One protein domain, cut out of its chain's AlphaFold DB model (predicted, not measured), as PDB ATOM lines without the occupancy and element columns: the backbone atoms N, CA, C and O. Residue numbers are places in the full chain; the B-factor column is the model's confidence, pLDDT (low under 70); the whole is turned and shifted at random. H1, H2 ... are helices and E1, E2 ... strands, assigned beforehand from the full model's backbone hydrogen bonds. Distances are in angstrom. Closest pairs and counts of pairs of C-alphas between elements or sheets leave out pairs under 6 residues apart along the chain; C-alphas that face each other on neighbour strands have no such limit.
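This is residues 314 to 492 of the 492 residues of the protein "Peptidase_C39_2 domain-containing protein" of Chloroflexi bacterium (UniProt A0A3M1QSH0). What does the model look like? A strongly twisted sheet of six strands runs through the middle, with H1 and H3 packed over one face and H4 and H6 over the other. H2 packs on H1 and H3 away from the sheet, and H5 only grazes the sheet. What is it made of? The printed part has 179 residues with six named helices and six named strands, in the order H1 H2 H3 E1 H4 E2 E3 E4 H5 E5 H6 E6; the sheet's order is E1 E6 E2 E3 E4 E5, all antiparallel, and the class is mixed. The whole is compact and rounded, with a radius of gyration of the C-alphas of 14.7 A and spans of 38 by 33 by 31 A.

How do the first helices stand? H1, residues 334 to 349, is on the sheet at a height of 8.3 A. H2, residues 360 to 367, touches residues 336 to 340 of H1 alone, about perpendicular at 80 degrees; the closest C-alphas, of Pro 336 and Thr 364, are 5.5 A apart. H3, residues 376 to 385, on the same face as H1, touches it at 36 degrees, only just a steep tilt, with the C-alphas of Val 339 and Ala 383 closest, 6.5 A apart. What is on the opposite face? H4, residues 402 to 410, and H6, residues 469 to 477, are close but not clearly touching; their closest C-alphas, of Ile 402 and Gln 473, are 6.7 A apart. How are strands paired? E2, residues 415 to 420, E3, residues 434 to 442, and E4, residues 446 to 450, form a meander, each strand the antiparallel neighbour of the one before; N 417 and O 437 are 2.9 A apart, N 450 and O 438 2.8 A, within hydrogen-bond range. E1, residues 390 to 392, H4 and E2 form a split strand-helix-strand unit, two strands running the same way with E6, residues 487 to 491, between them, and a right-handed crossover. Are the helix backbones complete? Every O i to N i+4 pair is within hydrogen-bond range in H1, H2, H4 and H6, and 5 of 6 in H3; in H5, residues 456 to 462, 0 of 3 are, against 3 of 4 O i to N i+3 pairs.

Where do the longer elements lie? H1 begins at C-alpha 334 (176.476, 216.851, 295.092) and spans 22.7 A; E3 spans 21.7 A and bends by 56 degrees at residue 438. Where do the last strands lie? E5, residues 465 to 468, is an edge strand, and E6 ends at C-alpha 491 (180.694, 223.523, 310.135).

Is it continuous? The printed part has no cut, and the link E2 to E3 is long, with 13 residues. Where is confidence low? The pLDDT is under 70 at residues 394 to 399, 479 to 488 and 492.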
ATOM      1  N   PHE A 314     169.004 234.448 306.270       96.94
ATOM      2  CA  PHE A 314     169.637 233.975 305.040       96.94
ATOM      3  C   PHE A 314     171.129 234.315 305.042       96.94
ATOM      4  O   PHE A 314     171.511 235.477 305.184       96.94
ATOM      5  N   LEU A 315     171.971 233.296 304.897       96.88
ATOM      6  CA  LEU A 315     173.421 233.420 304.819       96.88
ATOM      7  C   LEU A 315     173.839 233.616 303.361       96.88
ATOM      8  O   LEU A 315     173.447 232.840 302.486       96.88
ATOM      9  N   ASP A 316     174.682 234.615 303.103       96.56
ATOM     10  CA  ASP A 316     175.268 234.804 301.777       96.56
ATOM     11  C   ASP A 316     176.367 233.762 301.536       96.56
ATOM     12  O   ASP A 316     177.513 233.894 301.971       96.56
ATOM     13  N   VAL A 317     175.974 232.665 300.894       97.94
ATOM     14  CA  VAL A 317     176.853 231.557 300.524       97.94
ATOM     15  C   VAL A 317     176.997 231.531 299.000       97.94
ATOM     16  O   VAL A 317     175.974 231.502 298.298       97.94
ATOM     17  N   PRO A 318     178.234 231.501 298.463       97.94
ATOM     18  CA  PRO A 318     178.467 231.282 297.040       97.94
ATOM     19  C   PRO A 318     177.753 230.027 296.545       97.94
ATOM     20  O   PRO A 318     177.665 229.030 297.262       97.94
ATOM     21  N   TYR A 319     177.239 230.072 295.319       98.12
ATOM     22  CA  TYR A 319     176.493 228.964 294.736       98.12
ATOM     23  C   TYR A 319     177.267 228.332 293.586       98.12
ATOM     24  O   TYR A 319     177.704 229.031 292.674       98.12
ATOM     25  N   TYR A 320     177.381 227.006 293.626       97.69
ATOM     26  CA  TYR A 320     178.002 226.197 292.586       97.69
ATOM     27  C   TYR A 320     177.130 224.966 292.324       97.69
ATOM     28  O   TYR A 320     176.800 224.228 293.254       97.69
ATOM     29  N   SER A 321     176.764 224.756 291.061       97.00
ATOM     30  CA  SER A 321     175.997 223.589 290.623       97.00
ATOM     31  C   SER A 321     176.930 222.447 290.219       97.00
ATOM     32  O   SER A 321     177.919 222.681 289.523       97.00
ATOM     33  N   GLN A 322     176.593 221.212 290.598       95.00
ATOM     34  CA  GLN A 322     177.282 220.003 290.125       95.00
ATOM     35  C   GLN A 322     177.046 219.734 288.629       95.00
ATOM     36  O   GLN A 322     177.693 218.879 288.049       95.00
ATOM     37  N   GLU A 323     176.091 220.434 288.024       93.94
ATOM     38  CA  GLU A 323     175.736 220.328 286.609       93.94
ATOM     39  C   GLU A 323     176.400 221.449 285.788       93.94
ATOM     40  O   GLU A 323     176.113 221.640 284.603       93.94
ATOM     41  N   ALA A 324     177.267 222.248 286.421       91.25
ATOM     42  CA  ALA A 324     178.074 223.249 285.743       91.25
ATOM     43  C   ALA A 324     179.192 222.596 284.920       91.25
ATOM     44  O   ALA A 324     179.689 221.516 285.229       91.25
ATOM     45  N   SER A 325     179.683 223.311 283.906       89.06
ATOM     46  CA  SER A 325     180.807 222.851 283.076       89.06
ATOM     47  C   SER A 325     182.119 222.657 283.850       89.06
ATOM     48  O   SER A 325     183.068 222.096 283.313       89.06
ATOM     49  N   THR A 326     182.195 223.135 285.093       86.00
ATOM     50  CA  THR A 326     183.324 222.964 286.021       86.00
ATOM     51  C   THR A 326     183.181 221.738 286.939       86.00
ATOM     52  O   THR A 326     183.984 221.569 287.860       86.00
ATOM     53  N   ALA A 327     182.162 220.905 286.707       89.56
ATOM     54  CA  ALA A 327     181.809 219.715 287.484       89.56
ATOM     55  C   ALA A 327     181.604 218.488 286.564       89.56
ATOM     56  O   ALA A 327     180.601 217.786 286.624       89.56
ATOM     57  N   VAL A 328     182.540 218.260 285.639       88.31
ATOM     58  CA  VAL A 328     182.444 217.221 284.594       88.31
ATOM     59  C   VAL A 328     183.150 215.917 284.966       88.31
ATOM     60  O   VAL A 328     182.989 214.901 284.285       88.31
ATOM     61  N   TYR A 329     183.958 215.920 286.026       82.31
ATOM     62  CA  TYR A 329     184.749 214.761 286.423       82.31
ATOM     63  C   TYR A 329     183.878 213.595 286.904       82.31
ATOM     64  O   TYR A 329     184.169 212.435 286.576       82.31
ATOM     65  N   SER A 330     182.805 213.889 287.643       85.56
ATOM     66  CA  SER A 330     181.913 212.882 288.209       85.56
ATOM     67  C   SER A 330     180.456 213.358 288.278       85.56
ATOM     68  O   SER A 330     180.181 214.460 288.742       85.56
ATOM     69  N   PRO A 331     179.492 212.505 287.878       78.69
ATOM     70  CA  PRO A 331     178.067 212.834 287.948       78.69
ATOM     71  C   PRO A 331     177.500 212.781 289.380       78.69
ATOM     72  O   PRO A 331     176.332 213.090 289.594       78.69
ATOM     73  N   ASN A 332     178.295 212.357 290.369       86.38
ATOM     74  CA  ASN A 332     177.863 212.129 291.752       86.38
ATOM     75  C   ASN A 332     178.454 213.161 292.732       86.38
ATOM     76  O   ASN A 332     178.776 212.842 293.885       86.38
ATOM     77  N   ASP A 333     178.580 214.404 292.266       92.75
ATOM     78  CA  ASP A 333     179.362 215.456 292.920       92.75
ATOM     79  C   ASP A 333     178.537 216.411 293.796       92.75
ATOM     80  O   ASP A 333     179.043 217.451 294.213       92.75
ATOM     81  N   CYS A 334     177.308 216.044 294.183       96.06
ATOM     82  CA  CYS A 334     176.476 216.851 295.092       96.06
ATOM     83  C   CYS A 334     177.206 217.210 296.394       96.06
ATOM     84  O   CYS A 334     177.207 218.360 296.830       96.06
ATOM     85  N   GLY A 335     177.888 216.234 297.001       96.06
ATOM     86  CA  GLY A 335     178.675 216.433 298.218       96.06
ATOM     87  C   GLY A 335     179.876 217.367 298.008       96.06
ATOM     88  O   GLY A 335     179.980 218.369 298.719       96.06
ATOM     89  N   PRO A 336     180.780 217.081 297.051       96.94
ATOM     90  CA  PRO A 336     181.860 217.987 296.652       96.94
ATOM     91  C   PRO A 336     181.399 219.403 296.306       96.94
ATOM     92  O   PRO A 336     182.025 220.358 296.760       96.94
ATOM     93  N   ALA A 337     180.285 219.559 295.589       97.69
ATOM     94  CA  ALA A 337     179.699 220.858 295.275       97.69
ATOM     95  C   ALA A 337     179.287 221.616 296.547       97.69
ATOM     96  O   ALA A 337     179.639 222.785 296.716       97.69
ATOM     97  N   CYS A 338     178.639 220.946 297.508       98.12
ATOM     98  CA  CYS A 338     178.354 221.541 298.815       98.12
ATOM     99  C   CYS A 338     179.629 221.933 299.575       98.12
ATOM    100  O   CYS A 338     179.685 223.021 300.146       98.12
ATOM    101  N   VAL A 339     180.675 221.100 299.564       97.69
ATOM    102  CA  VAL A 339     181.957 221.453 300.199       97.69
ATOM    103  C   VAL A 339     182.621 222.636 299.488       97.69
ATOM    104  O   VAL A 339     183.156 223.517 300.157       97.69
ATOM    105  N   ARG A 340     182.533 222.728 298.157       97.88
ATOM    106  CA  ARG A 340     183.027 223.877 297.391       97.88
ATOM    107  C   ARG A 340     182.332 225.176 297.802       97.88
ATOM    108  O   ARG A 340     183.016 226.182 298.000       97.88
ATOM    109  N   MET A 341     181.008 225.152 297.968       98.50
ATOM    110  CA  MET A 341     180.234 226.294 298.475       98.50
ATOM    111  C   MET A 341     180.672 226.691 299.894       98.50
ATOM    112  O   MET A 341     180.871 227.873 300.173       98.50
ATOM    113  N   LEU A 342     180.906 225.710 300.772       98.25
ATOM    114  CA  LEU A 342     181.382 225.945 302.137       98.25
ATOM    115  C   LEU A 342     182.786 226.561 302.203       98.25
ATOM    116  O   LEU A 342     183.024 227.433 303.035       98.25
ATOM    117  N   ILE A 343     183.702 226.136 301.328       97.94
ATOM    118  CA  ILE A 343     185.046 226.725 301.220       97.94
ATOM    119  C   ILE A 343     184.943 228.208 300.841       97.94
ATOM    120  O   ILE A 343     185.603 229.041 301.460       97.94
ATOM    121  N   GLY A 344     184.095 228.543 299.862       97.62
ATOM    122  CA  GLY A 344     183.858 229.931 299.454       97.62
ATOM    123  C   GLY A 344     183.281 230.776 300.591       97.62
ATOM    124  O   GLY A 344     183.817 231.836 300.908       97.62
ATOM    125  N   TRP A 345     182.246 230.270 301.270       98.00
ATOM    126  CA  TRP A 345     181.634 230.943 302.420       98.00
ATOM    127  C   TRP A 345     182.630 231.201 303.563       98.00
ATOM    128  O   TRP A 345     182.706 232.324 304.064       98.00
ATOM    129  N   ASP A 346     183.427 230.206 303.967       97.31
ATOM    130  CA  ASP A 346     184.360 230.373 305.090       97.31
ATOM    131  C   ASP A 346     185.468 231.387 304.768       97.31
ATOM    132  O   ASP A 346     185.855 232.178 305.633       97.31
ATOM    133  N   ARG A 347     185.933 231.425 303.515       97.31
ATOM    134  CA  ARG A 347     186.902 232.424 303.045       97.31
ATOM    135  C   ARG A 347     186.323 233.833 303.067       97.31
ATOM    136  O   ARG A 347     186.929 234.708 303.684       97.31
ATOM    137  N   LEU A 348     185.134 234.033 302.495       96.62
ATOM    138  CA  LEU A 348     184.460 235.336 302.493       96.62
ATOM    139  C   LEU A 348     184.224 235.848 303.919       96.62
ATOM    140  O   LEU A 348     184.541 236.996 304.229       96.62
ATOM    141  N   ARG A 349     183.782 234.977 304.834       95.75
ATOM    142  CA  ARG A 349     183.610 235.313 306.258       95.75
ATOM    143  C   ARG A 349     184.921 235.720 306.943       95.75
ATOM    144  O   ARG A 349     184.907 236.534 307.862       95.75
ATOM    145  N   LYS A 350     186.057 235.166 306.511       95.44
ATOM    146  CA  LYS A 350     187.407 235.522 306.984       95.44
ATOM    147  C   LYS A 350     187.992 236.758 306.279       95.44
ATOM    148  O   LYS A 350     189.161 237.068 306.499       95.44
ATOM    149  N   GLY A 351     187.218 237.451 305.441       96.88
ATOM    150  CA  GLY A 351     187.681 238.604 304.662       96.88
ATOM    151  C   GLY A 351     188.617 238.230 303.508       96.88
ATOM    152  O   GLY A 351     189.416 239.055 303.076       96.88
ATOM    153  N   GLN A 352     188.561 236.980 303.043       97.12
ATOM    154  CA  GLN A 352     189.334 236.467 301.912       97.12
ATOM    155  C   GLN A 352     188.436 236.309 300.682       97.12
ATOM    156  O   GLN A 352     187.234 236.104 300.808       97.12
ATOM    157  N   GLU A 353     189.022 236.338 299.486       96.94
ATOM    158  CA  GLU A 353     188.285 236.082 298.243       96.94
ATOM    159  C   GLU A 353     187.898 234.600 298.095       96.94
ATOM    160  O   GLU A 353     188.657 233.707 298.497       96.94
ATOM    161  N   ASP A 354     186.738 234.341 297.483       96.56
ATOM    162  CA  ASP A 354     186.328 233.009 297.026       96.56
ATOM    163  C   ASP A 354     187.168 232.612 295.791       96.56
ATOM    164  O   ASP A 354     187.128 233.325 294.786       96.56
ATOM    165  N   PRO A 355     187.966 231.528 295.840       93.00
ATOM    166  CA  PRO A 355     188.939 231.201 294.799       93.00
ATOM    167  C   PRO A 355     188.253 230.832 293.480       93.00
ATOM    168  O   PRO A 355     187.695 229.742 293.340       93.00
ATOM    169  N   ALA A 356     188.321 231.731 292.498       90.50
ATOM    170  CA  ALA A 356     187.691 231.551 291.189       90.50
ATOM    171  C   ALA A 356     188.239 230.346 290.399       90.50
ATOM    172  O   ALA A 356     187.557 229.827 289.518       90.50
ATOM    173  N   ASP A 357     189.458 229.905 290.710       93.00
ATOM    174  CA  ASP A 357     190.145 228.774 290.087       93.00
ATOM    175  C   ASP A 357     189.814 227.419 290.729       93.00
ATOM    176  O   ASP A 357     190.030 226.385 290.105       93.00
ATOM    177  N   LEU A 358     189.261 227.401 291.947       96.31
ATOM    178  CA  LEU A 358     188.864 226.160 292.602       96.31
ATOM    179  C   LEU A 358     187.552 225.648 292.000       96.31
ATOM    180  O   LEU A 358     186.489 226.233 292.219       96.31
ATOM    181  N   THR A 359     187.605 224.523 291.296       97.19
ATOM    182  CA  THR A 359     186.421 223.896 290.690       97.19
ATOM    183  C   THR A 359     185.795 222.832 291.597       97.19
ATOM    184  O   THR A 359     186.373 222.434 292.611       97.19
ATOM    185  N   ILE A 360     184.599 222.348 291.242       96.75
ATOM    186  CA  ILE A 360     183.996 221.186 291.917       96.75
ATOM    187  C   ILE A 360     184.845 219.946 291.649       96.75
ATOM    188  O   ILE A 360     185.145 219.209 292.585       96.75
ATOM    189  N   ASP A 361     185.319 219.776 290.413       95.44
ATOM    190  CA  ASP A 361     186.208 218.680 290.041       95.44
ATOM    191  C   ASP A 361     187.462 218.598 290.930       95.44
ATOM    192  O   ASP A 361     187.891 217.503 291.299       95.44
ATOM    193  N   ASP A 362     188.062 219.735 291.291       96.62
ATOM    194  CA  ASP A 362     189.238 219.763 292.169       96.62
ATOM    195  C   ASP A 362     188.903 219.252 293.567       96.62
ATOM    196  O   ASP A 362     189.653 218.450 294.133       96.62
ATOM    197  N   VAL A 363     187.739 219.641 294.096       96.75
ATOM    198  CA  VAL A 363     187.228 219.123 295.370       96.75
ATOM    199  C   VAL A 363     186.934 217.623 295.252       96.75
ATOM    200  O   VAL A 363     187.335 216.852 296.125       96.75
ATOM    201  N   THR A 364     186.324 217.166 294.159       94.69
ATOM    202  CA  THR A 364     186.024 215.745 293.926       94.69
ATOM    203  C   THR A 364     187.294 214.895 293.843       94.69
ATOM    204  O   THR A 364     187.397 213.852 294.503       94.69
ATOM    205  N   ARG A 365     188.307 215.350 293.093       93.06
ATOM    206  CA  ARG A 365     189.624 214.694 293.007       93.06
ATOM    207  C   ARG A 365     190.318 214.682 294.363       93.06
ATOM    208  O   ARG A 365     190.812 213.638 294.790       93.06
ATOM    209  N   ALA A 366     190.312 215.806 295.078       93.62
ATOM    210  CA  ALA A 366     190.921 215.913 296.399       93.62
ATOM    211  C   ALA A 366     190.240 215.005 297.437       93.62
ATOM    212  O   ALA A 366     190.908 214.523 298.358       93.62
ATOM    213  N   ALA A 367     188.946 214.731 297.282       91.06
ATOM    214  CA  ALA A 367     188.198 213.797 298.116       91.06
ATOM    215  C   ALA A 367     188.453 212.317 297.782       91.06
ATOM    216  O   ALA A 367     188.077 211.446 298.570       91.06
ATOM    217  N   GLY A 368     189.085 212.017 296.640       89.31
ATOM    218  CA  GLY A 368     189.318 210.645 296.184       89.31
ATOM    219  C   GLY A 368     188.016 209.891 295.898       89.31
ATOM    220  O   GLY A 368     187.935 208.693 296.155       89.31
ATOM    221  N   ILE A 369     186.979 210.603 295.442       81.31
ATOM    222  CA  ILE A 369     185.649 210.030 295.174       81.31
ATOM    223  C   ILE A 369     185.620 209.282 293.832       81.31
ATOM    224  O   ILE A 369     184.887 208.305 293.688       81.31
ATOM    225  N   GLY A 370     186.451 209.687 292.865       81.94
ATOM    226  CA  GLY A 370     186.391 209.138 291.511       81.94
ATOM    227  C   GLY A 370     185.031 209.448 290.885       81.94
ATOM    228  O   GLY A 370     184.592 210.586 290.957       81.94
ATOM    229  N   ARG A 371     184.368 208.433 290.316       76.75
ATOM    230  CA  ARG A 371     182.989 208.520 289.785       76.75
ATOM    231  C   ARG A 371     181.925 207.933 290.726       76.75
ATOM    232  O   ARG A 371     180.759 207.815 290.343       76.75
ATOM    233  N   SER A 372     182.315 207.526 291.931       79.25
ATOM    234  CA  SER A 372     181.421 206.903 292.913       79.25
ATOM    235  C   SER A 372     180.627 207.959 293.691       79.25
ATOM    236  O   SER A 372     180.897 209.153 293.604       79.25
ATOM    237  N   THR A 373     179.635 207.548 294.481       82.50
ATOM    238  CA  THR A 373     178.898 208.482 295.348       82.50
ATOM    239  C   THR A 373     179.760 208.955 296.513       82.50
ATOM    240  O   THR A 373     180.360 208.137 297.220       82.50
ATOM    241  N   SER A 374     179.766 210.262 296.766       86.38
ATOM    242  CA  SER A 374     180.427 210.829 297.941       86.38
ATOM    243  C   SER A 374     179.794 210.347 299.255       86.38
ATOM    244  O   SER A 374     178.582 210.158 299.357       86.38
ATOM    245  N   ASN A 375     180.613 210.150 300.290       86.00
ATOM    246  CA  ASN A 375     180.138 209.908 301.653       86.00
ATOM    247  C   ASN A 375     180.696 210.941 302.637       86.00
ATOM    248  O   ASN A 375     181.726 211.573 302.406       86.00
ATOM    249  N   THR A 376     180.054 211.072 303.795       86.75
ATOM    250  CA  THR A 376     180.408 212.077 304.807       86.75
ATOM    251  C   THR A 376     181.858 211.995 305.292       86.75
ATOM    252  O   THR A 376     182.437 213.019 305.641       86.75
ATOM    253  N   ARG A 377     182.483 210.807 305.314       84.94
ATOM    254  CA  ARG A 377     183.898 210.667 305.701       84.94
ATOM    255  C   ARG A 377     184.805 211.318 304.659       84.94
ATOM    256  O   ARG A 377     185.717 212.044 305.043       84.94
ATOM    257  N   GLN A 378     184.538 211.079 303.375       91.25
ATOM    258  CA  GLN A 378     185.263 211.722 302.277       91.25
ATOM    259  C   GLN A 378     185.062 213.239 302.310       91.25
ATOM    260  O   GLN A 378     186.045 213.970 302.240       91.25
ATOM    261  N   LEU A 379     183.824 213.709 302.519       94.75
ATOM    262  CA  LEU A 379     183.514 215.143 302.598       94.75
ATOM    263  C   LEU A 379     184.249 215.843 303.753       94.75
ATOM    264  O   LEU A 379     184.823 216.910 303.558       94.75
ATOM    265  N   ARG A 380     184.312 215.222 304.940       93.69
ATOM    266  CA  ARG A 380     185.119 215.736 306.063       93.69
ATOM    267  C   ARG A 380     186.607 215.787 305.719       93.69
ATOM    268  O   ARG A 380     187.257 216.792 305.987       93.69
ATOM    269  N   ALA A 381     187.137 214.711 305.138       89.94
ATOM    270  CA  ALA A 381     188.554 214.616 304.806       89.94
ATOM    271  C   ALA A 381     188.969 215.666 303.765       89.94
ATOM    272  O   ALA A 381     190.031 216.267 303.903       89.94
ATOM    273  N   VAL A 382     188.138 215.923 302.747       95.25
ATOM    274  CA  VAL A 382     188.434 216.976 301.769       95.25
ATOM    275  C   VAL A 382     188.262 218.369 302.364       95.25
ATOM    276  O   VAL A 382     189.142 219.196 302.164       95.25
ATOM    277  N   ALA A 383     187.225 218.625 303.167       96.06
ATOM    278  CA  ALA A 383     187.051 219.911 303.845       96.06
ATOM    279  C   ALA A 383     188.277 220.284 304.699       96.06
ATOM    280  O   ALA A 383     188.767 221.413 304.627       96.06
ATOM    281  N   GLN A 384     188.849 219.311 305.418       95.06
ATOM    282  CA  GLN A 384     190.064 219.509 306.215       95.06
ATOM    283  C   GLN A 384     191.267 219.960 305.377       95.06
ATOM    284  O   GLN A 384     192.056 220.773 305.852       95.06
ATOM    285  N   LYS A 385     191.397 219.504 304.122       95.94
ATOM    286  CA  LYS A 385     192.470 219.956 303.212       95.94
ATOM    287  C   LYS A 385     192.377 221.446 302.879       95.94
ATOM    288  O   LYS A 385     193.390 222.053 302.552       95.94
ATOM    289  N   TYR A 386     191.187 222.030 303.001       95.81
ATOM    290  CA  TYR A 386     190.926 223.455 302.796       95.81
ATOM    291  C   TYR A 386     190.753 224.219 304.119       95.81
ATOM    292  O   TYR A 386     190.179 225.303 304.134       95.81
ATOM    293  N   ASN A 387     191.267 223.677 305.232       95.56
ATOM    294  CA  ASN A 387     191.182 224.266 306.574       95.56
ATOM    295  C   ASN A 387     189.743 224.488 307.079       95.56
ATOM    296  O   ASN A 387     189.504 225.364 307.912       95.56
ATOM    297  N   LEU A 388     188.794 223.684 306.591       94.38
ATOM    298  CA  LEU A 388     187.408 223.673 307.043       94.38
ATOM    299  C   LEU A 388     187.158 222.435 307.911       94.38
ATOM    300  O   LEU A 388     187.404 221.302 307.490       94.38
ATOM    301  N   THR A 389     186.635 222.632 309.121       93.62
ATOM    302  CA  THR A 389     186.256 221.516 309.994       93.62
ATOM    303  C   THR A 389     184.777 221.210 309.832       93.62
ATOM    304  O   THR A 389     183.920 222.042 310.116       93.62
ATOM    305  N   LEU A 390     184.490 219.986 309.394       92.00
ATOM    306  CA  LEU A 390     183.147 219.424 309.369       92.00
ATOM    307  C   LEU A 390     183.003 218.407 310.501       92.00
ATOM    308  O   LEU A 390     183.843 217.511 310.640       92.00
ATOM    309  N   ASN A 391     181.934 218.514 311.279       87.38
ATOM    310  CA  ASN A 391     181.610 217.620 312.383       87.38
ATOM    311  C   ASN A 391     180.313 216.872 312.117       87.38
ATOM    312  O   ASN A 391     179.378 217.405 311.532       87.38
ATOM    313  N   TYR A 392     180.261 215.615 312.546       81.25
ATOM    314  CA  TYR A 392     179.017 214.859 312.514       81.25
ATOM    315  C   TYR A 392     178.025 215.464 313.498       81.25
ATOM    316  O   TYR A 392     178.389 215.736 314.641       81.25
ATOM    317  N   THR A 393     176.767 215.586 313.087       73.19
ATOM    318  CA  THR A 393     175.680 215.609 314.064       73.19
ATOM    319  C   THR A 393     175.721 214.284 314.823       73.19
ATOM    320  O   THR A 393     175.781 213.226 314.190       73.19
ATOM    321  N   ASP A 394     175.782 214.329 316.157       60.38
ATOM    322  CA  ASP A 394     175.917 213.156 317.027       60.38
ATOM    323  C   ASP A 394     175.031 211.986 316.561       60.38
ATOM    324  O   ASP A 394     173.794 212.060 316.553       60.38
ATOM    325  N   ARG A 395     175.699 210.908 316.136       54.84
ATOM    326  CA  ARG A 395     175.096 209.736 315.498       54.84
ATOM    327  C   ARG A 395     174.262 208.915 316.483       54.84
ATOM    328  O   ARG A 395     173.385 208.183 316.041       54.84
ATOM    329  N   ALA A 396     174.528 209.034 317.787       49.19
ATOM    330  CA  ALA A 396     173.778 208.343 318.835       49.19
ATOM    331  C   ALA A 396     172.445 209.037 319.170       49.19
ATOM    332  O   ALA A 396     171.561 208.411 319.748       49.19
ATOM    333  N   ALA A 397     172.279 210.306 318.781       53.75
ATOM    334  CA  ALA A 397     171.156 211.144 319.196       53.75
ATOM    335  C   ALA A 397     170.131 211.460 318.084       53.75
ATOM    336  O   ALA A 397     169.241 212.272 318.318       53.75
ATOM    337  N   ASN A 398     170.228 210.867 316.881       53.97
ATOM    338  CA  ASN A 398     169.366 211.211 315.726       53.97
ATOM    339  C   ASN A 398     169.296 212.736 315.465       53.97
ATOM    340  O   ASN A 398     168.239 213.306 315.216       53.97
ATOM    341  N   SER A 399     170.439 213.410 315.569       59.62
ATOM    342  CA  SER A 399     170.522 214.829 315.942       59.62
ATOM    343  C   SER A 399     170.346 215.859 314.817       59.62
ATOM    344  O   SER A 399     170.412 217.059 315.094       59.62
ATOM    345  N   MET A 400     170.100 215.445 313.568       80.38
ATOM    346  CA  MET A 400     169.782 216.406 312.506       80.38
ATOM    347  C   MET A 400     168.271 216.669 312.460       80.38
ATOM    348  O   MET A 400     167.512 215.890 311.885       80.38
ATOM    349  N   SER A 401     167.853 217.778 313.076       89.19
ATOM    350  CA  SER A 401     166.478 218.294 313.067       89.19
ATOM    351  C   SER A 401     166.425 219.699 312.467       89.19
ATOM    352  O   SER A 401     167.453 220.377 312.366       89.19
ATOM    353  N   ILE A 402     165.224 220.162 312.113       92.94
ATOM    354  CA  ILE A 402     164.997 221.541 311.660       92.94
ATOM    355  C   ILE A 402     165.516 222.550 312.695       92.94
ATOM    356  O   ILE A 402     166.155 223.528 312.328       92.94
ATOM    357  N   GLU A 403     165.315 222.300 313.987       92.12
ATOM    358  CA  GLU A 403     165.758 223.183 315.073       92.12
ATOM    359  C   GLU A 403     167.282 223.250 315.169       92.12
ATOM    360  O   GLU A 403     167.841 224.320 315.401       92.12
ATOM    361  N   THR A 404     167.970 222.122 314.964       90.12
ATOM    362  CA  THR A 404     169.436 222.111 314.895       90.12
ATOM    363  C   THR A 404     169.919 222.913 313.694       90.12
ATOM    364  O   THR A 404     170.826 223.723 313.850       90.12
ATOM    365  N   ILE A 405     169.283 222.766 312.529       93.38
ATOM    366  CA  ILE A 405     169.632 223.542 311.330       93.38
ATOM    367  C   ILE A 405     169.429 225.043 311.565       93.38
ATOM    368  O   ILE A 405     170.339 225.822 311.293       93.38
ATOM    369  N   LYS A 406     168.283 225.445 312.131       94.88
ATOM    370  CA  LYS A 406     167.995 226.847 312.474       94.88
ATOM    371  C   LYS A 406     169.035 227.419 313.437       94.88
ATOM    372  O   LYS A 406     169.605 228.460 313.146       94.88
ATOM    373  N   ARG A 407     169.365 226.691 314.512       93.75
ATOM    374  CA  ARG A 407     170.380 227.107 315.497       93.75
ATOM    375  C   ARG A 407     171.756 227.341 314.870       93.75
ATOM    376  O   ARG A 407     172.464 228.260 315.274       93.75
ATOM    377  N   GLU A 408     172.167 226.497 313.928       93.88
ATOM    378  CA  GLU A 408     173.451 226.667 313.240       93.88
ATOM    379  C   GLU A 408     173.423 227.869 312.291       93.88
ATOM    380  O   GLU A 408     174.363 228.665 312.296       93.88
ATOM    381  N   ILE A 409     172.319 228.059 311.561       96.38
ATOM    382  CA  ILE A 409     172.110 229.217 310.683       96.38
ATOM    383  C   ILE A 409     172.092 230.527 311.489       96.38
ATOM    384  O   ILE A 409     172.760 231.480 311.092       96.38
ATOM    385  N   ASP A 410     171.424 230.562 312.646       95.56
ATOM    386  CA  ASP A 410     171.443 231.696 313.586       95.56
ATOM    387  C   ASP A 410     172.857 232.018 314.078       95.56
ATOM    388  O   ASP A 410     173.223 233.175 314.279       95.56
ATOM    389  N   ALA A 411     173.687 230.986 314.237       93.69
ATOM    390  CA  ALA A 411     175.094 231.131 314.581       93.69
ATOM    391  C   ALA A 411     175.982 231.475 313.367       93.69
ATOM    392  O   ALA A 411     177.213 231.415 313.457       93.69
ATOM    393  N   GLY A 412     175.366 231.820 312.234       95.62
ATOM    394  CA  GLY A 412     176.018 232.223 310.998       95.62
ATOM    395  C   GLY A 412     176.575 231.068 310.173       95.62
ATOM    396  O   GLY A 412     177.321 231.340 309.239       95.62
ATOM    397  N   ARG A 413     176.281 229.803 310.504       95.88
ATOM    398  CA  ARG A 413     176.907 228.620 309.894       95.88
ATOM    399  C   ARG A 413     175.930 227.869 308.981       95.88
ATOM    400  O   ARG A 413     174.918 227.362 309.465       95.88
ATOM    401  N   PRO A 414     176.224 227.735 307.676       97.25
ATOM    402  CA  PRO A 414     175.429 226.890 306.793       97.25
ATOM    403  C   PRO A 414     175.616 225.407 307.145       97.25
ATOM    404  O   PRO A 414     176.666 224.996 307.646       97.25
ATOM    405  N   VAL A 415     174.603 224.587 306.860       95.69
ATOM    406  CA  VAL A 415     174.572 223.169 307.261       95.69
ATOM    407  C   VAL A 415     174.530 222.262 306.042       95.69
ATOM    408  O   VAL A 415     173.646 222.387 305.198       95.69
ATOM    409  N   LEU A 416     175.468 221.317 305.951       95.81
ATOM    410  CA  LEU A 416     175.497 220.324 304.877       95.81
ATOM    411  C   LEU A 416     174.598 219.147 305.257       95.81
ATOM    412  O   LEU A 416     174.873 218.415 306.211       95.81
ATOM    413  N   CYS A 417     173.520 218.960 304.503       94.38
ATOM    414  CA  CYS A 417     172.481 217.975 304.777       94.38
ATOM    415  C   CYS A 417     172.488 216.888 303.702       94.38
ATOM    416  O   CYS A 417     172.434 217.195 302.514       94.38
ATOM    417  N   LEU A 418     172.502 215.619 304.113       92.00
ATOM    418  CA  LEU A 418     172.150 214.511 303.230       92.00
ATOM    419  C   LEU A 418     170.642 214.277 303.333       92.00
ATOM    420  O   LEU A 418     170.140 213.940 304.406       92.00
ATOM    421  N   ILE A 419     169.931 214.442 302.223       92.75
ATOM    422  CA  ILE A 419     168.476 214.318 302.151       92.75
ATOM    423  C   ILE A 419     168.057 213.196 301.203       92.75
ATOM    424  O   ILE A 419     168.796 212.813 300.296       92.75
ATOM    425  N   ASN A 420     166.839 212.693 301.381       92.50
ATOM    426  CA  ASN A 420     166.149 211.897 300.379       92.50
ATOM    427  C   ASN A 420     165.408 212.832 299.411       92.50
ATOM    428  O   ASN A 420     164.371 213.406 299.757       92.50
ATOM    429  N   TYR A 421     165.956 213.000 298.207       94.75
ATOM    430  CA  TYR A 421     165.586 214.087 297.298       94.75
ATOM    431  C   TYR A 421     164.133 214.015 296.813       94.75
ATOM    432  O   TYR A 421     163.491 215.043 296.596       94.75
ATOM    433  N   LYS A 422     163.560 212.804 296.755       95.00
ATOM    434  CA  LYS A 422     162.189 212.567 296.273       95.00
ATOM    435  C   LYS A 422     161.095 213.307 297.049       95.00
ATOM    436  O   LYS A 422     159.985 213.450 296.536       95.00
ATOM    437  N   TYR A 423     161.371 213.716 298.289       95.25
ATOM    438  CA  TYR A 423     160.400 214.411 299.138       95.25
ATOM    439  C   TYR A 423     160.292 215.907 298.833       95.25
ATOM    440  O   TYR A 423     159.349 216.535 299.303       95.25
ATOM    441  N   LEU A 424     161.209 216.468 298.040       96.44
ATOM    442  CA  LEU A 424     161.164 217.875 297.652       96.44
ATOM    443  C   LEU A 424     160.277 218.042 296.420       96.44
ATOM    444  O   LEU A 424     160.626 217.555 295.348       96.44
ATOM    445  N   THR A 425     159.136 218.715 296.534       95.94
ATOM    446  CA  THR A 425     158.144 218.758 295.440       95.94
ATOM    447  C   THR A 425     158.536 219.686 294.288       95.94
ATOM    448  O   THR A 425     158.147 219.443 293.150       95.94
ATOM    449  N   LYS A 426     159.327 220.728 294.564       96.00
ATOM    450  CA  LYS A 426     159.735 221.760 293.589       96.00
ATOM    451  C   LYS A 426     161.130 221.544 292.979       96.00
ATOM    452  O   LYS A 426     161.690 222.466 292.393       96.00
ATOM    453  N   ARG A 427     161.714 220.358 293.157       96.12
ATOM    454  CA  ARG A 427     163.035 220.001 292.616       96.12
ATOM    455  C   ARG A 427     163.049 219.998 291.079       96.12
ATOM    456  O   ARG A 427     162.017 219.755 290.459       96.12
ATOM    457  N   GLN A 428     164.211 220.230 290.460       95.38
ATOM    458  CA  GLN A 428     164.346 220.188 288.994       95.38
ATOM    459  C   GLN A 428     164.410 218.757 288.434       95.38
ATOM    460  O   GLN A 428     163.973 218.529 287.308       95.38
ATOM    461  N   SER A 429     164.977 217.818 289.194       93.56
ATOM    462  CA  SER A 429     165.249 216.446 288.750       93.56
ATOM    463  C   SER A 429     164.316 215.431 289.413       93.56
ATOM    464  O   SER A 429     164.032 215.522 290.608       93.56
ATOM    465  N   ASP A 430     163.905 214.407 288.664       92.31
ATOM    466  CA  ASP A 430     163.113 213.281 289.177       92.31
ATOM    467  C   ASP A 430     163.934 212.273 290.000       92.31
ATOM    468  O   ASP A 430     163.383 211.281 290.475       92.31
ATOM    469  N   PHE A 431     165.230 212.533 290.215       90.00
ATOM    470  CA  PHE A 431     166.101 211.717 291.060       90.00
ATOM    471  C   PHE A 431     165.474 211.446 292.438       90.00
ATOM    472  O   PHE A 431     165.021 212.360 293.132       90.00
ATOM    473  N   ASP A 432     165.453 210.178 292.847       91.62
ATOM    474  CA  ASP A 432     164.755 209.720 294.052       91.62
ATOM    475  C   ASP A 432     165.691 209.184 295.151       91.62
ATOM    476  O   ASP A 432     165.235 208.639 296.164       91.62
ATOM    477  N   GLY A 433     167.001 209.350 294.949       87.69
ATOM    478  CA  GLY A 433     168.053 208.869 295.830       87.69
ATOM    479  C   GLY A 433     168.519 209.885 296.876       87.69
ATOM    480  O   GLY A 433     167.858 210.878 297.193       87.69
ATOM    481  N   GLY A 434     169.688 209.590 297.449       90.50
ATOM    482  CA  GLY A 434     170.357 210.479 298.390       90.50
ATOM    483  C   GLY A 434     171.087 211.611 297.711       90.50
ATOM    484  O   GLY A 434     171.846 211.388 296.775       90.50
ATOM    485  N   HIS A 435     170.853 212.815 298.216       95.12
ATOM    486  CA  HIS A 435     171.366 214.044 297.643       95.12
ATOM    487  C   HIS A 435     171.903 214.959 298.734       95.12
ATOM    488  O   HIS A 435     171.258 215.135 299.769       95.12
ATOM    489  N   PHE A 436     173.089 215.523 298.522       96.00
ATOM    490  CA  PHE A 436     173.631 216.534 299.419       96.00
ATOM    491  C   PHE A 436     173.133 217.915 299.005       96.00
ATOM    492  O   PHE A 436     173.231 218.299 297.843       96.00
ATOM    493  N   VAL A 437     172.627 218.664 299.979       97.44
ATOM    494  CA  VAL A 437     172.237 220.070 299.840       97.44
ATOM    495  C   VAL A 437     172.867 220.884 300.962       97.44
ATOM    496  O   VAL A 437     173.251 220.338 302.002       97.44
ATOM    497  N   LEU A 438     172.953 222.196 300.772       98.00
ATOM    498  CA  LEU A 438     173.422 223.106 301.808       98.00
ATOM    499  C   LEU A 438     172.258 223.966 302.307       98.00
ATOM    500  O   LEU A 438     171.722 224.766 301.549       98.00
ATOM    501  N   ALA A 439     171.857 223.816 303.569       98.06
ATOM    502  CA  ALA A 439     170.892 224.712 304.194       98.06
ATOM    503  C   ALA A 439     171.581 226.034 304.553       98.06
ATOM    504  O   ALA A 439     172.559 226.050 305.303       98.06
ATOM    505  N   VAL A 440     171.081 227.128 303.981       98.44
ATOM    506  CA  VAL A 440     171.689 228.468 304.058       98.44
ATOM    507  C   VAL A 440     170.759 229.504 304.677       98.44
ATOM    508  O   VAL A 440     171.183 230.617 304.957       98.44
ATOM    509  N   GLY A 441     169.495 229.164 304.910       97.88
ATOM    510  CA  GLY A 441     168.544 230.066 305.536       97.88
ATOM    511  C   GLY A 441     167.251 229.375 305.931       97.88
ATOM    512  O   GLY A 441     167.056 228.185 305.671       97.88
ATOM    513  N   TYR A 442     166.355 230.129 306.546       98.06
ATOM    514  CA  TYR A 442     164.999 229.699 306.849       98.06
ATOM    515  C   TYR A 442     164.088 230.904 307.094       98.06
ATOM    516  O   TYR A 442     164.547 232.009 307.367       98.06
ATOM    517  N   ASN A 443     162.784 230.658 307.053       96.12
ATOM    518  CA  ASN A 443     161.761 231.516 307.647       96.12
ATOM    519  C   ASN A 443     160.786 230.635 308.453       96.12
ATOM    520  O   ASN A 443     161.054 229.449 308.674       96.12
ATOM    521  N   ASP A 444     159.649 231.176 308.886       94.19
ATOM    522  CA  ASP A 444     158.664 230.428 309.679       94.19
ATOM    523  C   ASP A 444     158.108 229.181 308.973       94.19
ATOM    524  O   ASP A 444     157.741 228.212 309.638       94.19
ATOM    525  N   GLN A 445     158.093 229.157 307.640       96.25
ATOM    526  CA  GLN A 445     157.431 228.124 306.838       96.25
ATOM    527  C   GLN A 445     158.397 227.242 306.043       96.25
ATOM    528  O   GLN A 445     158.080 226.087 305.759       96.25
ATOM    529  N   GLU A 446     159.574 227.755 305.693       98.12
ATOM    530  CA  GLU A 446     160.473 227.159 304.707       98.12
ATOM    531  C   GLU A 446     161.916 227.074 305.219       98.12
ATOM    532  O   GLU A 446     162.365 227.891 306.024       98.12
ATOM    533  N   ILE A 447     162.646 226.079 304.719       98.12
ATOM    534  CA  ILE A 447     164.109 226.035 304.722       98.12
ATOM    535  C   ILE A 447     164.591 226.535 303.361       98.12
ATOM    536  O   ILE A 447     164.033 226.178 302.323       98.12
ATOM    537  N   ILE A 448     165.636 227.355 303.374       98.38
ATOM    538  CA  ILE A 448     166.266 227.911 302.183       98.38
ATOM    539  C   ILE A 448     167.564 227.138 301.924       98.38
ATOM    540  O   ILE A 448     168.435 227.051 302.795       98.38
ATOM    541  N   LEU A 449     167.683 226.560 300.732       98.38
ATOM    542  CA  LEU A 449     168.753 225.652 300.332       98.38
ATOM    543  C   LEU A 449     169.582 226.234 299.188       98.38
ATOM    544  O   LEU A 449     169.056 226.878 298.291       98.38
ATOM    545  N   ASN A 450     170.867 225.910 299.163       98.56
ATOM    546  CA  ASN A 450     171.635 225.852 297.932       98.56
ATOM    547  C   ASN A 450     171.657 224.391 297.460       98.56
ATOM    548  O   ASN A 450     172.306 223.540 298.078       98.56
ATOM    549  N   ASP A 451     170.916 224.100 296.392       98.19
ATOM    550  CA  ASP A 451     170.784 222.769 295.798       98.19
ATOM    551  C   ASP A 451     171.706 222.640 294.574       98.19
ATOM    552  O   ASP A 451     171.482 223.326 293.570       98.19
ATOM    553  N   PRO A 452     172.745 221.786 294.617       97.69
ATOM    554  CA  PRO A 452     173.708 221.703 293.532       97.69
ATOM    555  C   PRO A 452     173.179 220.985 292.282       97.69
ATOM    556  O   PRO A 452     173.848 221.069 291.264       97.69
ATOM    557  N   LEU A 453     172.018 220.314 292.303       96.75
ATOM    558  CA  LEU A 453     171.531 219.495 291.172       96.75
ATOM    559  C   LEU A 453     170.831 220.296 290.061       96.75
ATOM    560  O   LEU A 453     170.231 219.721 289.154       96.75
ATOM    561  N   TRP A 454     170.856 221.627 290.137       96.94
ATOM    562  CA  TRP A 454     170.170 222.466 289.162       96.94
ATOM    563  C   TRP A 454     171.016 222.703 287.911       96.94
ATOM    564  O   TRP A 454     172.183 223.065 288.009       96.94
ATOM    565  N   SER A 455     170.433 222.559 286.723       94.56
ATOM    566  CA  SER A 455     171.147 222.552 285.441       94.56
ATOM    567  C   SER A 455     170.531 223.463 284.377       94.56
ATOM    568  O   SER A 455     169.393 223.940 284.485       94.56
ATOM    569  N   GLY A 456     171.300 223.689 283.307       93.75
ATOM    570  CA  GLY A 456     170.858 224.411 282.114       93.75
ATOM    571  C   GLY A 456     170.437 225.853 282.404       93.75
ATOM    572  O   GLY A 456     171.031 226.537 283.234       93.75
ATOM    573  N   SER A 457     169.379 226.318 281.736       95.81
ATOM    574  CA  SER A 457     168.855 227.681 281.913       95.81
ATOM    575  C   SER A 457     168.252 227.939 283.298       95.81
ATOM    576  O   SER A 457     167.997 229.090 283.638       95.81
ATOM    577  N   ARG A 458     168.012 226.884 284.086       96.62
ATOM    578  CA  ARG A 458     167.425 226.953 285.429       96.62
ATOM    579  C   ARG A 458     168.462 226.835 286.542       96.62
ATOM    580  O   ARG A 458     168.103 226.892 287.706       96.62
ATOM    581  N   MET A 459     169.750 226.719 286.214       95.06
ATOM    582  CA  MET A 459     170.827 226.519 287.190       95.06
ATOM    583  C   MET A 459     170.799 227.525 288.354       95.06
ATOM    584  O   MET A 459     171.026 227.155 289.500       95.06
ATOM    585  N   ALA A 460     170.473 228.791 288.081       96.25
ATOM    586  CA  ALA A 460     170.418 229.837 289.102       96.25
ATOM    587  C   ALA A 460     169.301 229.640 290.145       96.25
ATOM    588  O   ALA A 460     169.424 230.150 291.255       96.25
ATOM    589  N   GLU A 461     168.237 228.894 289.827       97.50
ATOM    590  CA  GLU A 461     167.137 228.608 290.760       97.50
ATOM    591  C   GLU A 461     167.573 227.687 291.915       97.50
ATOM    592  O   GLU A 461     166.918 227.659 292.958       97.50
ATOM    593  N   GLY A 462     168.698 226.975 291.774       97.50
ATOM    594  CA  GLY A 462     169.266 226.186 292.863       97.50
ATOM    595  C   GLY A 462     169.864 227.031 293.991       97.50
ATOM    596  O   GLY A 462     169.994 226.526 295.107       97.50
ATOM    597  N   LYS A 463     170.195 228.312 293.748       98.12
ATOM    598  CA  LYS A 463     170.629 229.254 294.792       98.12
ATOM    599  C   LYS A 463     169.412 229.769 295.554       98.12
ATOM    600  O   LYS A 463     168.560 230.448 294.988       98.12
ATOM    601  N   GLY A 464     169.362 229.516 296.859       97.62
ATOM    602  CA  GLY A 464     168.245 229.958 297.691       97.62
ATOM    603  C   GLY A 464     166.919 229.249 297.381       97.62
ATOM    604  O   GLY A 464     165.850 229.828 297.572       97.62
ATOM    605  N   PHE A 465     166.983 228.004 296.908       97.88
ATOM    606  CA  PHE A 465     165.836 227.139 296.671       97.88
ATOM    607  C   PHE A 465     165.022 226.939 297.960       97.88
ATOM    608  O   PHE A 465     165.529 226.438 298.965       97.88
ATOM    609  N   ARG A 466     163.747 227.343 297.945       98.00
ATOM    610  CA  ARG A 466     162.870 227.337 299.126       98.00
ATOM    611  C   ARG A 466     162.035 226.065 299.196       98.00
ATOM    612  O   ARG A 466     161.322 225.724 298.249       98.00
ATOM    613  N   VAL A 467     162.095 225.396 300.342       97.38
ATOM    614  CA  VAL A 467     161.417 224.123 300.605       97.38
ATOM    615  C   VAL A 467     160.559 224.250 301.863       97.38
ATOM    616  O   VAL A 467     161.093 224.640 302.900       97.38
ATOM    617  N   PRO A 468     159.267 223.869 301.843       98.06
ATOM    618  CA  PRO A 468     158.453 223.831 303.055       98.06
ATOM    619  C   PRO A 468     159.122 222.999 304.156       98.06
ATOM    620  O   PRO A 468     159.561 221.876 303.906       98.06
ATOM    621  N   GLN A 469     159.152 223.495 305.395       97.00
ATOM    622  CA  GLN A 469     159.813 222.807 306.514       97.00
ATOM    623  C   GLN A 469     159.318 221.365 306.684       97.00
ATOM    624  O   GLN A 469     160.109 220.481 306.990       97.00
ATOM    625  N   ARG A 470     158.029 221.102 306.421       96.06
ATOM    626  CA  ARG A 470     157.459 219.747 306.445       96.06
ATOM    627  C   ARG A 470     158.075 218.823 305.389       96.06
ATOM    628  O   ARG A 470     158.374 217.677 305.705       96.06
ATOM    629  N   GLU A 471     158.258 219.302 304.160       96.62
ATOM    630  CA  GLU A 471     158.901 218.519 303.094       96.62
ATOM    631  C   GLU A 471     160.363 218.246 303.436       96.62
ATOM    632  O   GLU A 471     160.832 217.118 303.305       96.62
ATOM    633  N   PHE A 472     161.072 219.256 303.948       95.94
ATOM    634  CA  PHE A 472     162.465 219.096 304.341       95.94
ATOM    635  C   PHE A 472     162.625 218.136 305.529       95.94
ATOM    636  O   PHE A 472     163.507 217.279 305.514       95.94
ATOM    637  N   GLN A 473     161.736 218.224 306.523       93.94
ATOM    638  CA  GLN A 473     161.675 217.306 307.660       93.94
ATOM    639  C   GLN A 473     161.474 215.859 307.192       93.94
ATOM    640  O   GLN A 473     162.165 214.952 307.661       93.94
ATOM    641  N   ASP A 474     160.561 215.641 306.244       92.88
ATOM    642  CA  ASP A 474     160.365 214.340 305.609       92.88
ATOM    643  C   ASP A 474     161.634 213.893 304.865       92.88
ATOM    644  O   ASP A 474     162.059 212.750 305.027       92.88
ATOM    645  N   ALA A 475     162.292 214.791 304.131       92.75
ATOM    646  CA  ALA A 475     163.503 214.492 303.371       92.75
ATOM    647  C   ALA A 475     164.695 214.066 304.252       92.75
ATOM    648  O   ALA A 475     165.453 213.184 303.846       92.75
ATOM    649  N   ILE A 476     164.861 214.641 305.453       89.75
ATOM    650  CA  ILE A 476     165.942 214.268 306.390       89.75
ATOM    651  C   ILE A 476     165.602 213.063 307.281       89.75
ATOM    652  O   ILE A 476     166.520 212.408 307.773       89.75
ATOM    653  N   THR A 477     164.318 212.746 307.508       85.44
ATOM    654  CA  THR A 477     163.914 211.654 308.429       85.44
ATOM    655  C   THR A 477     163.409 210.394 307.749       85.44
ATOM    656  O   THR A 477     163.648 209.293 308.249       85.44
ATOM    657  N   LYS A 478     162.722 210.508 306.611       83.19
ATOM    658  CA  LYS A 478     162.168 209.364 305.884       83.19
ATOM    659  C   LYS A 478     163.231 208.814 304.943       83.19
ATOM    660  O   LYS A 478     163.203 208.986 303.722       83.19
ATOM    661  N   GLY A 479     164.201 208.134 305.545       60.69
ATOM    662  CA  GLY A 479     165.207 207.380 304.818       60.69
ATOM    663  C   GLY A 479     164.552 206.432 303.809       60.69
ATOM    664  O   GLY A 479     163.727 205.597 304.168       60.69
ATOM    665  N   GLY A 480     164.910 206.548 302.528       53.81
ATOM    666  CA  GLY A 480     164.735 205.441 301.584       53.81
ATOM    667  C   GLY A 480     165.558 204.221 302.025       53.81
ATOM    668  O   GLY A 480     166.304 204.299 302.998       53.81
ATOM    669  N   LYS A 481     165.491 203.107 301.278       46.59
ATOM    670  CA  LYS A 481     166.240 201.850 301.541       46.59
ATOM    671  C   LYS A 481     167.755 202.017 301.816       46.59
ATOM    672  O   LYS A 481     168.396 201.066 302.248       46.59
ATOM    673  N   TRP A 482     168.315 203.202 301.580       48.97
ATOM    674  CA  TRP A 482     169.731 203.547 301.655       48.97
ATOM    675  C   TRP A 482     170.152 204.345 302.906       48.97
ATOM    676  O   TRP A 482     171.344 204.593 303.075       48.97
ATOM    677  N   PHE A 483     169.228 204.726 303.801       58.19
ATOM    678  CA  PHE A 483     169.550 205.525 304.994       58.19
ATOM    679  C   PHE A 483     169.102 204.818 306.271       58.19
ATOM    680  O   PHE A 483     167.914 204.593 306.476       58.19
ATOM    681  N   SER A 484     170.046 204.499 307.159       45.53
ATOM    682  CA  SER A 484     169.729 203.989 308.499       45.53
ATOM    683  C   SER A 484     169.586 205.092 309.555       45.53
ATOM    684  O   SER A 484     169.022 204.829 310.610       45.53
ATOM    685  N   VAL A 485     170.064 206.314 309.282       51.41
ATOM    686  CA  VAL A 485     169.986 207.488 310.173       51.41
ATOM    687  C   VAL A 485     170.083 208.795 309.368       51.41
ATOM    688  O   VAL A 485     170.807 208.806 308.365       51.41
ATOM    689  N   PRO A 486     169.428 209.895 309.804       57.56
ATOM    690  CA  PRO A 486     169.673 211.239 309.277       57.56
ATOM    691  C   PRO A 486     171.165 211.579 309.364       57.56
ATOM    692  O   PRO A 486     171.792 211.365 310.404       57.56
ATOM    693  N   GLN A 487     171.754 212.090 308.283       66.44
ATOM    694  CA  GLN A 487     173.154 212.509 308.270       66.44
ATOM    695  C   GLN A 487     173.244 213.975 307.878       66.44
ATOM    696  O   GLN A 487     172.754 214.384 306.827       66.44
ATOM    697  N   GLY A 488     173.952 214.758 308.679       64.38
ATOM    698  CA  GLY A 488     174.526 215.986 308.173       64.38
ATOM    699  C   GLY A 488     175.820 216.342 308.874       64.38
ATOM    700  O   GLY A 488     176.220 215.730 309.873       64.38
ATOM    701  N   LEU A 489     176.512 217.287 308.258       74.81
ATOM    702  CA  LEU A 489     177.789 217.794 308.708       74.81
ATOM    703  C   LEU A 489     177.617 219.258 309.099       74.81
ATOM    704  O   LEU A 489     177.143 220.075 308.311       74.81
ATOM    705  N   LEU A 490     178.009 219.562 310.329       79.00
ATOM    706  CA  LEU A 490     178.052 220.913 310.862       79.00
ATOM    707  C   LEU A 490     179.424 221.503 310.587       79.00
ATOM    708  O   LEU A 490     180.439 220.841 310.823       79.00
ATOM    709  N   VAL A 491     179.460 222.743 310.118       74.94
ATOM    710  CA  VAL A 491     180.694 223.523 310.135       74.94
ATOM    711  C   VAL A 491     180.940 223.980 311.571       74.94
ATOM    712  O   VAL A 491     179.989 224.313 312.275       74.94
ATOM    713  N   THR A 492     182.191 223.989 312.020       64.94
ATOM    714  CA  THR A 492     182.581 224.538 313.332       64.94
ATOM    715  C   THR A 492     183.754 225.475 313.220       64.94
ATOM    716  O   THR A 492     184.670 225.128 312.436       64.94
TER     717      THR A 492